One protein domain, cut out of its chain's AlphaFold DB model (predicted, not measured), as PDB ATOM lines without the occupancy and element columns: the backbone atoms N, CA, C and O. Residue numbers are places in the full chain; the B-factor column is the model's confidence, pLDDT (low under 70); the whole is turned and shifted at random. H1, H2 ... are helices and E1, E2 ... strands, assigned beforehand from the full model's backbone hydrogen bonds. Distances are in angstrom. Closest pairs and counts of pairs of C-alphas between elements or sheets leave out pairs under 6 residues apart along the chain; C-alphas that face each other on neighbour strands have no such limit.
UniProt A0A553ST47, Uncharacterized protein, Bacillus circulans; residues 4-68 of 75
ATOM      1  N   THR A   4     258.094 248.104 153.480       89.19
ATOM      2  CA  THR A   4     259.323 248.709 152.957       89.19
ATOM      3  C   THR A   4     260.411 248.595 154.027       89.19
ATOM      4  O   THR A   4     260.114 248.299 155.185       89.19
ATOM      5  N   ILE A   5     261.671 248.808 153.646       91.00
ATOM      6  CA  ILE A   5     262.809 248.797 154.567       91.00
ATOM      7  C   ILE A   5     263.351 250.214 154.708       91.00
ATOM      8  O   ILE A   5     263.632 250.873 153.702       91.00
ATOM      9  N   VAL A   6     263.556 250.655 155.946       92.00
ATOM     10  CA  VAL A   6     264.403 251.807 156.269       92.00
ATOM     11  C   VAL A   6     265.790 251.296 156.623       92.00
ATOM     12  O   VAL A   6     265.949 250.550 157.585       92.00
ATOM     13  N   PHE A   7     266.793 251.694 155.850       92.94
ATOM     14  CA  PHE A   7     268.194 251.427 156.148       92.94
ATOM     15  C   PHE A   7     268.805 252.634 156.844       92.94
ATOM     16  O   PHE A   7     268.708 253.749 156.338       92.94
ATOM     17  N   THR A   8     269.471 252.396 157.969       94.81
ATOM     18  CA  THR A   8     270.172 253.407 158.759       94.81
ATOM     19  C   THR A   8     271.614 252.968 158.971       94.81
ATOM     20  O   THR A   8     271.880 251.947 159.604       94.81
ATOM     21  N   ASN A   9     272.558 253.727 158.421       94.12
ATOM     22  CA  ASN A   9     273.983 253.421 158.441       94.12
ATOM     23  C   ASN A   9     274.715 254.304 159.449       94.12
ATOM     24  O   ASN A   9     274.657 255.533 159.378       94.12
ATOM     25  N   TYR A  10     275.480 253.673 160.329       94.62
ATOM     26  CA  TYR A  10     276.270 254.313 161.369       94.62
ATOM     27  C   TYR A  10     277.764 254.044 161.185       94.62
ATOM     28  O   TYR A  10     278.184 252.936 160.842       94.62
ATOM     29  N   GLU A  11     278.574 255.057 161.481       95.31
ATOM     30  CA  GLU A  11     280.006 254.935 161.734       95.31
ATOM     31  C   GLU A  11     280.227 254.819 163.247       95.31
ATOM     32  O   GLU A  11     279.772 255.660 164.020       95.31
ATOM     33  N   ILE A  12     280.963 253.802 163.674       92.81
ATOM     34  CA  ILE A  12     281.309 253.520 165.063       92.81
ATOM     35  C   ILE A  12     282.746 253.986 165.307       92.81
ATOM     36  O   ILE A  12     283.699 253.414 164.774       92.81
ATOM     37  N   ARG A  13     282.915 255.017 166.138       90.75
ATOM     38  CA  ARG A  13     284.212 255.597 166.520       90.75
ATOM     39  C   ARG A  13     284.439 255.426 168.018       90.75
ATOM     40  O   ARG A  13     284.020 256.260 168.818       90.75
ATOM     41  N   GLY A  14     285.125 254.349 168.397       86.56
ATOM     42  CA  GLY A  14     285.325 254.004 169.806       86.56
ATOM     43  C   GLY A  14     283.987 253.702 170.481       86.56
ATOM     44  O   GLY A  14     283.324 252.740 170.103       86.56
ATOM     45  N   GLU A  15     283.598 254.539 171.442       87.81
ATOM     46  CA  GLU A  15     282.320 254.446 172.170       87.81
ATOM     47  C   GLU A  15     281.205 255.314 171.562       87.81
ATOM     48  O   GLU A  15     280.115 255.397 172.117       87.81
ATOM     49  N   SER A  16     281.466 256.004 170.448       87.62
ATOM     50  CA  SER A  16     280.492 256.893 169.804       87.62
ATOM     51  C   SER A  16     279.963 256.324 168.494       87.62
ATOM     52  O   SER A  16     280.697 255.705 167.722       87.62
ATOM     53  N   GLU A  17     278.700 256.622 168.216       91.25
ATOM     54  CA  GLU A  17     278.002 256.280 166.981       91.25
ATOM     55  C   GLU A  17     277.682 257.569 166.223       91.25
ATOM     56  O   GLU A  17     277.239 258.559 166.812       91.25
ATOM     57  N   ARG A  18     277.910 257.582 164.911       93.50
ATOM     58  CA  ARG A  18     277.572 258.705 164.039       93.50
ATOM     59  C   ARG A  18     276.703 258.216 162.894       93.50
ATOM     60  O   ARG A  18     277.162 257.412 162.091       93.50
ATOM     61  N   LEU A  19     275.495 258.764 162.772       93.75
ATOM     62  CA  LEU A  19     274.654 258.556 161.595       93.75
ATOM     63  C   LEU A  19     275.368 259.087 160.343       93.75
ATOM     64  O   LEU A  19     275.793 260.246 160.301       93.75
ATOM     65  N   ILE A  20     275.515 258.224 159.344       93.00
ATOM     66  CA  ILE A  20     276.094 258.550 158.040       93.00
ATOM     67  C   ILE A  20     274.975 258.809 157.040       93.00
ATOM     68  O   ILE A  20     275.010 259.797 156.312       93.00
ATOM     69  N   GLU A  21     274.006 257.898 156.998       92.06
ATOM     70  CA  GLU A  21     272.990 257.856 155.958       92.06
ATOM     71  C   GLU A  21     271.743 257.136 156.467       92.06
ATOM     72  O   GLU A  21     271.842 256.147 157.193       92.06
ATOM     73  N   GLU A  22     270.583 257.617 156.037       93.62
ATOM     74  CA  GLU A  22     269.307 256.931 156.183       93.62
ATOM     75  C   GLU A  22     268.585 256.973 154.836       93.62
ATOM     76  O   GLU A  22     268.495 258.033 154.210       93.62
ATOM     77  N   TYR A  23     268.079 255.835 154.369       88.38
ATOM     78  CA  TYR A  23     267.285 255.784 153.146       88.38
ATOM     79  C   TYR A  23     266.215 254.699 153.204       88.38
ATOM     80  O   TYR A  23     266.357 253.672 153.866       88.38
ATOM     81  N   LYS A  24     265.125 254.930 152.469       88.25
ATOM     82  CA  LYS A  24     264.006 253.993 152.355       88.25
ATOM     83  C   LYS A  24     264.057 253.289 151.017       88.25
ATOM     84  O   LYS A  24     264.212 253.924 149.976       88.25
ATOM     85  N   LEU A  25     263.903 251.976 151.043       82.12
ATOM     86  CA  LEU A  25     263.873 251.176 149.834       82.12
ATOM     87  C   LEU A  25     262.445 251.139 149.286       82.12
ATOM     88  O   LEU A  25     261.557 250.581 149.922       82.12
ATOM     89  N   SER A  26     262.213 251.669 148.089       70.44
ATOM     90  CA  SER A  26     260.885 251.716 147.450       70.44
ATOM     91  C   SER A  26     260.336 250.346 147.002       70.44
ATOM     92  O   SER A  26     259.557 250.278 146.052       70.44
ATOM     93  N   LEU A  27     260.758 249.245 147.630       67.69
ATOM     94  CA  LEU A  27     260.156 247.933 147.424       67.69
ATOM     95  C   LEU A  27     258.812 247.875 148.158       67.69
ATOM     96  O   LEU A  27     258.697 248.314 149.300       67.69
ATOM     97  N   SER A  28     257.799 247.346 147.473       66.00
ATOM     98  CA  SER A  28     256.507 246.977 148.053       66.00
ATOM     99  C   SER A  28     256.427 245.458 148.034       66.00
ATOM    100  O   SER A  28     255.900 244.880 147.084       66.00
ATOM    101  N   GLU A  29     256.946 244.826 149.077       72.31
ATOM    102  CA  GLU A  29     256.934 243.371 149.221       72.31
ATOM    103  C   GLU A  29     256.133 242.956 150.459       72.31
ATOM    104  O   GLU A  29     255.742 243.779 151.299       72.31
ATOM    105  N   SER A  30     255.822 241.666 150.560       87.00
ATOM    106  CA  SER A  30     255.327 241.108 151.815       87.00
ATOM    107  C   SER A  30     256.416 241.177 152.897       87.00
ATOM    108  O   SER A  30     257.613 241.224 152.601       87.00
ATOM    109  N   LYS A  31     256.022 241.144 154.178       87.12
ATOM    110  CA  LYS A  31     256.987 241.107 155.293       87.12
ATOM    111  C   LYS A  31     257.966 239.931 155.158       87.12
ATOM    112  O   LYS A  31     259.163 240.116 155.325       87.12
ATOM    113  N   ALA A  32     257.474 238.751 154.772       89.25
ATOM    114  CA  ALA A  32     258.301 237.554 154.610       89.25
ATOM    115  C   ALA A  32     259.367 237.704 153.507       89.25
ATOM    116  O   ALA A  32     260.523 237.352 153.724       89.25
ATOM    117  N   GLU A  33     259.007 238.262 152.350       89.31
ATOM    118  CA  GLU A  33     259.963 238.542 151.264       89.31
ATOM    119  C   GLU A  33     261.014 239.575 151.694       89.31
ATOM    120  O   GLU A  33     262.207 239.404 151.435       89.31
ATOM    121  N   THR A  34     260.586 240.582 152.460       89.00
ATOM    122  CA  THR A  34     261.471 241.604 153.028       89.00
ATOM    123  C   THR A  34     262.502 240.986 153.985       89.00
ATOM    124  O   THR A  34     263.698 241.270 153.899       89.00
ATOM    125  N   GLU A  35     262.073 240.077 154.863       91.25
ATOM    126  CA  GLU A  35     262.969 239.323 155.746       91.25
ATOM    127  C   GLU A  35     263.924 238.404 154.966       91.25
ATOM    128  O   GLU A  35     265.097 238.272 155.322       91.25
ATOM    129  N   GLU A  36     263.455 237.748 153.899       91.62
ATOM    130  CA  GLU A  36     264.312 236.928 153.035       91.62
ATOM    131  C   GLU A  36     265.384 237.757 152.322       91.62
ATOM    132  O   GLU A  36     266.530 237.307 152.213       91.62
ATOM    133  N   LEU A  37     265.043 238.962 151.860       90.50
ATOM    134  CA  LEU A  37     266.004 239.901 151.287       90.50
ATOM    135  C   LEU A  37     267.083 240.269 152.312       90.50
ATOM    136  O   LEU A  37     268.272 240.181 152.004       90.50
ATOM    137  N   LEU A  38     266.690 240.610 153.540       91.94
ATOM    138  CA  LEU A  38     267.629 240.956 154.611       91.94
ATOM    139  C   LEU A  38     268.579 239.794 154.938       91.94
ATOM    140  O   LEU A  38     269.790 240.001 155.029       91.94
ATOM    141  N   LYS A  39     268.072 238.556 154.991       92.69
ATOM    142  CA  LYS A  39     268.910 237.353 155.151       92.69
ATOM    143  C   LYS A  39     269.913 237.192 154.004       92.69
ATOM    144  O   LYS A  39     271.080 236.903 154.260       92.69
ATOM    145  N   LYS A  40     269.496 237.403 152.747       92.44
ATOM    146  CA  LYS A  40     270.389 237.350 151.566       92.44
ATOM    147  C   LYS A  40     271.476 238.429 151.605       92.44
ATOM    148  O   LYS A  40     272.569 238.204 151.094       92.44
ATOM    149  N   LEU A  41     271.189 239.573 152.224       90.19
ATOM    150  CA  LEU A  41     272.130 240.677 152.434       90.19
ATOM    151  C   LEU A  41     273.001 240.507 153.695       90.19
ATOM    152  O   LEU A  41     273.732 241.429 154.048       90.19
ATOM    153  N   ASN A  42     272.963 239.342 154.353       92.81
ATOM    154  CA  ASN A  42     273.674 239.037 155.602       92.81
ATOM    155  C   ASN A  42     273.281 239.919 156.799       92.81
ATOM    156  O   ASN A  42     274.080 240.118 157.714       92.81
ATOM    157  N   TYR A  43     272.054 240.436 156.821       94.00
ATOM    158  CA  TYR A  43     271.508 241.026 158.035       94.00
ATOM    159  C   TYR A  43     271.038 239.929 158.987       94.00
ATOM    160  O   TYR A  43     270.490 238.900 158.583       94.00
ATOM    161  N   HIS A  44     271.212 240.190 160.275       93.81
ATOM    162  CA  HIS A  44     270.759 239.329 161.350       93.81
ATOM    163  C   HIS A  44     269.672 240.029 162.150       93.81
ATOM    164  O   HIS A  44     269.698 241.241 162.325       93.81
ATOM    165  N   PHE A  45     268.720 239.260 162.656       91.88
ATOM    166  CA  PHE A  45     267.714 239.774 163.569       91.88
ATOM    167  C   PHE A  45     268.376 240.251 164.872       91.88
ATOM    168  O   PHE A  45     269.133 239.487 165.476       91.88
ATOM    169  N   ILE A  46     268.106 241.487 165.304       89.31
ATOM    170  CA  ILE A  46     268.750 242.088 166.493       89.31
ATOM    171  C   ILE A  46     267.771 242.437 167.628       89.31
ATOM    172  O   ILE A  46     268.188 242.978 168.650       89.31
ATOM    173  N   GLY A  47     266.501 242.044 167.495       72.38
ATOM    174  CA  GLY A  47     265.459 242.213 168.511       72.38
ATOM    175  C   GLY A  47     264.412 243.243 168.092       72.38
ATOM    176  O   GLY A  47     264.763 244.253 167.500       72.38
ATOM    177  N   ASN A  48     263.144 242.984 168.443       75.31
ATOM    178  CA  ASN A  48     261.931 243.548 167.824       75.31
ATOM    179  C   ASN A  48     261.692 242.952 166.427       75.31
ATOM    180  O   ASN A  48     262.592 243.020 165.601       75.31
ATOM    181  N   ASP A  49     260.510 242.363 166.182       78.50
ATOM    182  CA  ASP A  49     260.155 241.481 165.037       78.50
ATOM    183  C   ASP A  49     260.408 242.068 163.632       78.50
ATOM    184  O   ASP A  49     260.209 241.388 162.626       78.50
ATOM    185  N   ASP A  50     260.841 243.322 163.560       90.25
ATOM    186  CA  ASP A  50     261.045 244.107 162.352       90.25
ATOM    187  C   ASP A  50     262.443 244.738 162.255       90.25
ATOM    188  O   ASP A  50     262.744 245.374 161.248       90.25
ATOM    189  N   ILE A  51     263.324 244.553 163.248       93.38
ATOM    190  CA  ILE A  51     264.654 245.175 163.267       93.38
ATOM    191  C   ILE A  51     265.751 244.141 163.020       93.38
ATOM    192  O   ILE A  51     265.932 243.144 163.730       93.38
ATOM    193  N   TRP A  52     266.542 244.449 162.008       95.31
ATOM    194  CA  TRP A  52     267.663 243.664 161.546       95.31
ATOM    195  C   TRP A  52     268.916 244.527 161.534       95.31
ATOM    196  O   TRP A  52     268.854 245.740 161.366       95.31
ATOM    197  N   GLY A  53     270.081 243.916 161.677       94.44
ATOM    198  CA  GLY A  53     271.334 244.636 161.575       94.44
ATOM    199  C   GLY A  53     272.496 243.756 161.174       94.44
ATOM    200  O   GLY A  53     272.477 242.534 161.325       94.44
ATOM    201  N   PHE A  54     273.541 244.401 160.680       93.12
ATOM    202  CA  PHE A  54     274.857 243.794 160.566       93.12
ATOM    203  C   PHE A  54     275.927 244.817 160.937       93.12
ATOM    204  O   PHE A  54     275.723 246.031 160.880       93.12
ATOM    205  N   ARG A  55     277.099 244.312 161.318       90.94
ATOM    206  CA  ARG A  55     278.270 245.130 161.615       90.94
ATOM    207  C   ARG A  55     279.446 244.654 160.779       90.94
ATOM    208  O   ARG A  55     279.742 243.465 160.748       90.94
ATOM    209  N   SER A  56     280.140 245.592 160.148       90.25
ATOM    210  CA  SER A  56     281.369 245.348 159.398       90.25
ATOM    211  C   SER A  56     282.419 246.385 159.791       90.25
ATOM    212  O   SER A  56     282.329 247.559 159.433       90.25
ATOM    213  N   GLY A  57     283.404 245.965 160.589       90.38
ATOM    214  CA  GLY A  57     284.431 246.855 161.135       90.38
ATOM    215  C   GLY A  57     283.838 248.002 161.964       90.38
ATOM    216  O   GLY A  57     283.177 247.775 162.985       90.38
ATOM    217  N   TYR A  58     284.089 249.231 161.511       93.44
ATOM    218  CA  TYR A  58     283.568 250.466 162.101       93.44
ATOM    219  C   TYR A  58     282.208 250.878 161.537       93.44
ATOM    220  O   TYR A  58     281.739 251.958 161.852       93.44
ATOM    221  N   PHE A  59     281.567 250.057 160.710       93.00
ATOM    222  CA  PHE A  59     280.245 250.354 160.172       93.00
ATOM    223  C   PHE A  59     279.204 249.430 160.781       93.00
ATOM    224  O   PHE A  59     279.422 248.223 160.910       93.00
ATOM    225  N   MET A  60     278.066 250.003 161.139       94.19
ATOM    226  CA  MET A  60     276.871 249.275 161.531       94.19
ATOM    227  C   MET A  60     275.738 249.713 160.619       94.19
ATOM    228  O   MET A  60     275.572 250.905 160.383       94.19
ATOM    229  N   SER A  61     274.973 248.762 160.108       94.62
ATOM    230  CA  SER A  61     273.749 249.065 159.383       94.62
ATOM    231  C   SER A  61     272.575 248.419 160.086       94.62
ATOM    232  O   SER A  61     272.649 247.248 160.465       94.62
ATOM    233  N   ILE A  62     271.517 249.197 160.263       95.00
ATOM    234  CA  ILE A  62     270.247 248.783 160.840       95.00
ATOM    235  C   ILE A  62     269.202 248.862 159.736       95.00
ATOM    236  O   ILE A  62     269.092 249.875 159.053       95.00
ATOM    237  N   ALA A  63     268.447 247.789 159.560       94.06
ATOM    238  CA  ALA A  63     267.323 247.708 158.653       94.06
ATOM    239  C   ALA A  63     266.045 247.501 159.464       94.06
ATOM    240  O   ALA A  63     265.928 246.516 160.193       94.06
ATOM    241  N   GLU A  64     265.094 248.414 159.323       93.50
ATOM    242  CA  GLU A  64     263.776 248.315 159.940       93.50
ATOM    243  C   GLU A  64     262.720 248.053 158.866       93.50
ATOM    244  O   GLU A  64     262.584 248.816 157.907       93.50
ATOM    245  N   ILE A  65     261.969 246.966 159.027       91.88
ATOM    246  CA  ILE A  65     260.812 246.642 158.198       91.88
ATOM    247  C   ILE A  65     259.631 247.467 158.708       91.88
ATOM    248  O   ILE A  65     259.123 247.233 159.800       91.88
ATOM    249  N   ILE A  66     259.148 248.413 157.909       90.19
ATOM    250  CA  ILE A  66     257.989 249.230 158.276       90.19
ATOM    251  C   ILE A  66     256.821 248.966 157.326       90.19
ATOM    252  O   ILE A  66     257.025 248.744 156.126       90.19
ATOM    253  N   PRO A  67     255.571 248.997 157.820       88.31
ATOM    254  CA  PRO A  67     254.419 248.962 156.942       88.31
ATOM    255  C   PRO A  67     254.453 250.169 156.007       88.31
ATOM    256  O   PRO A  67     254.651 251.308 156.434       88.31
ATOM    257  N   LEU A  68     254.190 249.931 154.725       81.81
ATOM    258  CA  LEU A  68     253.921 250.991 153.771       81.81
ATOM    259  C   LEU A  68     252.546 251.576 154.111       81.81
ATOM    260  O   LEU A  68     251.510 251.139 153.606       81.81
TER     261      LEU A  68
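This is residues 4 to 68 of the 75 residues of an uncharacterized protein of Bacillus circulans (UniProt A0A553ST47). A long, twisted sheet of four antiparallel strands, made of two hairpins side by side, has a single helix, H1, packed on it in two layers, a sheet with a helix on one face. H1 covers the half of the sheet where E1 begins and E4 ends, while the turn between E1 and E2 lies at the other end of the long axis. The printed part has 65 residues, with one named helix and four named strands in the order E1, E2, H1, E3, E4, and the sheet runs E2, E1, E4, E3. The class is mixed, helices and strands. The whole is compact, with a radius of gyration of the C-alphas of 12.0 A, but elongated in outline, spanning 37 by 19 by 19 A.

E1, residues 4 to 13, is an inner strand and forms a hairpin with the edge strand E2, residues 16 to 29. They are antiparallel at 164 degrees, with N 7 and O 23 within hydrogen-bond range at 2.8 A. E2 bends by 68 degrees at residue 26. H1, residues 31 to 40, is on the sheet at a height over the sheet of 6.7 A. It lies over E1 and runs slantwise to the strands, at 37 degrees to E1 on the local plane. Every O i to N i+4 pair in H1 is within hydrogen-bond range. E3, residues 51 to 56, is the other edge strand, apart from E2. It forms a hairpin with the inner strand E4, residues 59 to 67, antiparallel at 163 degrees, with N 52 and O 63 2.8 A apart. E4 and E1 are antiparallel neighbours at 158 degrees, with N 6 and O 64 2.9 A apart. The closest C-alphas of H1 and E4 are those of Thr 34 and Ile 65, 7.2 A apart. Residues 44 to 45 pair antiparallel with residues 52 to 53 of E3.

E1 begins at C-alpha 4, at (259.323, 248.709, 152.957), and measures 29.2 A from first to last C-alpha. E2 measures 34.1 A and H1 14.4 A, H1 beginning at C-alpha 31, at (256.987, 241.107, 155.293). E3 measures 17.2 A. E4 measures 26.1 A and ends at C-alpha 67, at (254.419, 248.962, 156.942).

The two C-alphas farthest apart are those of Gly 14 and Ser 30, at 37.3 A. The printed part has no cut. The links E1 to E2, E2 to H1 and E3 to E4 are tight, and H1 to E3 is short. Mean pLDDT of the printed part is 89.2, with residues 27 to 28 under 70.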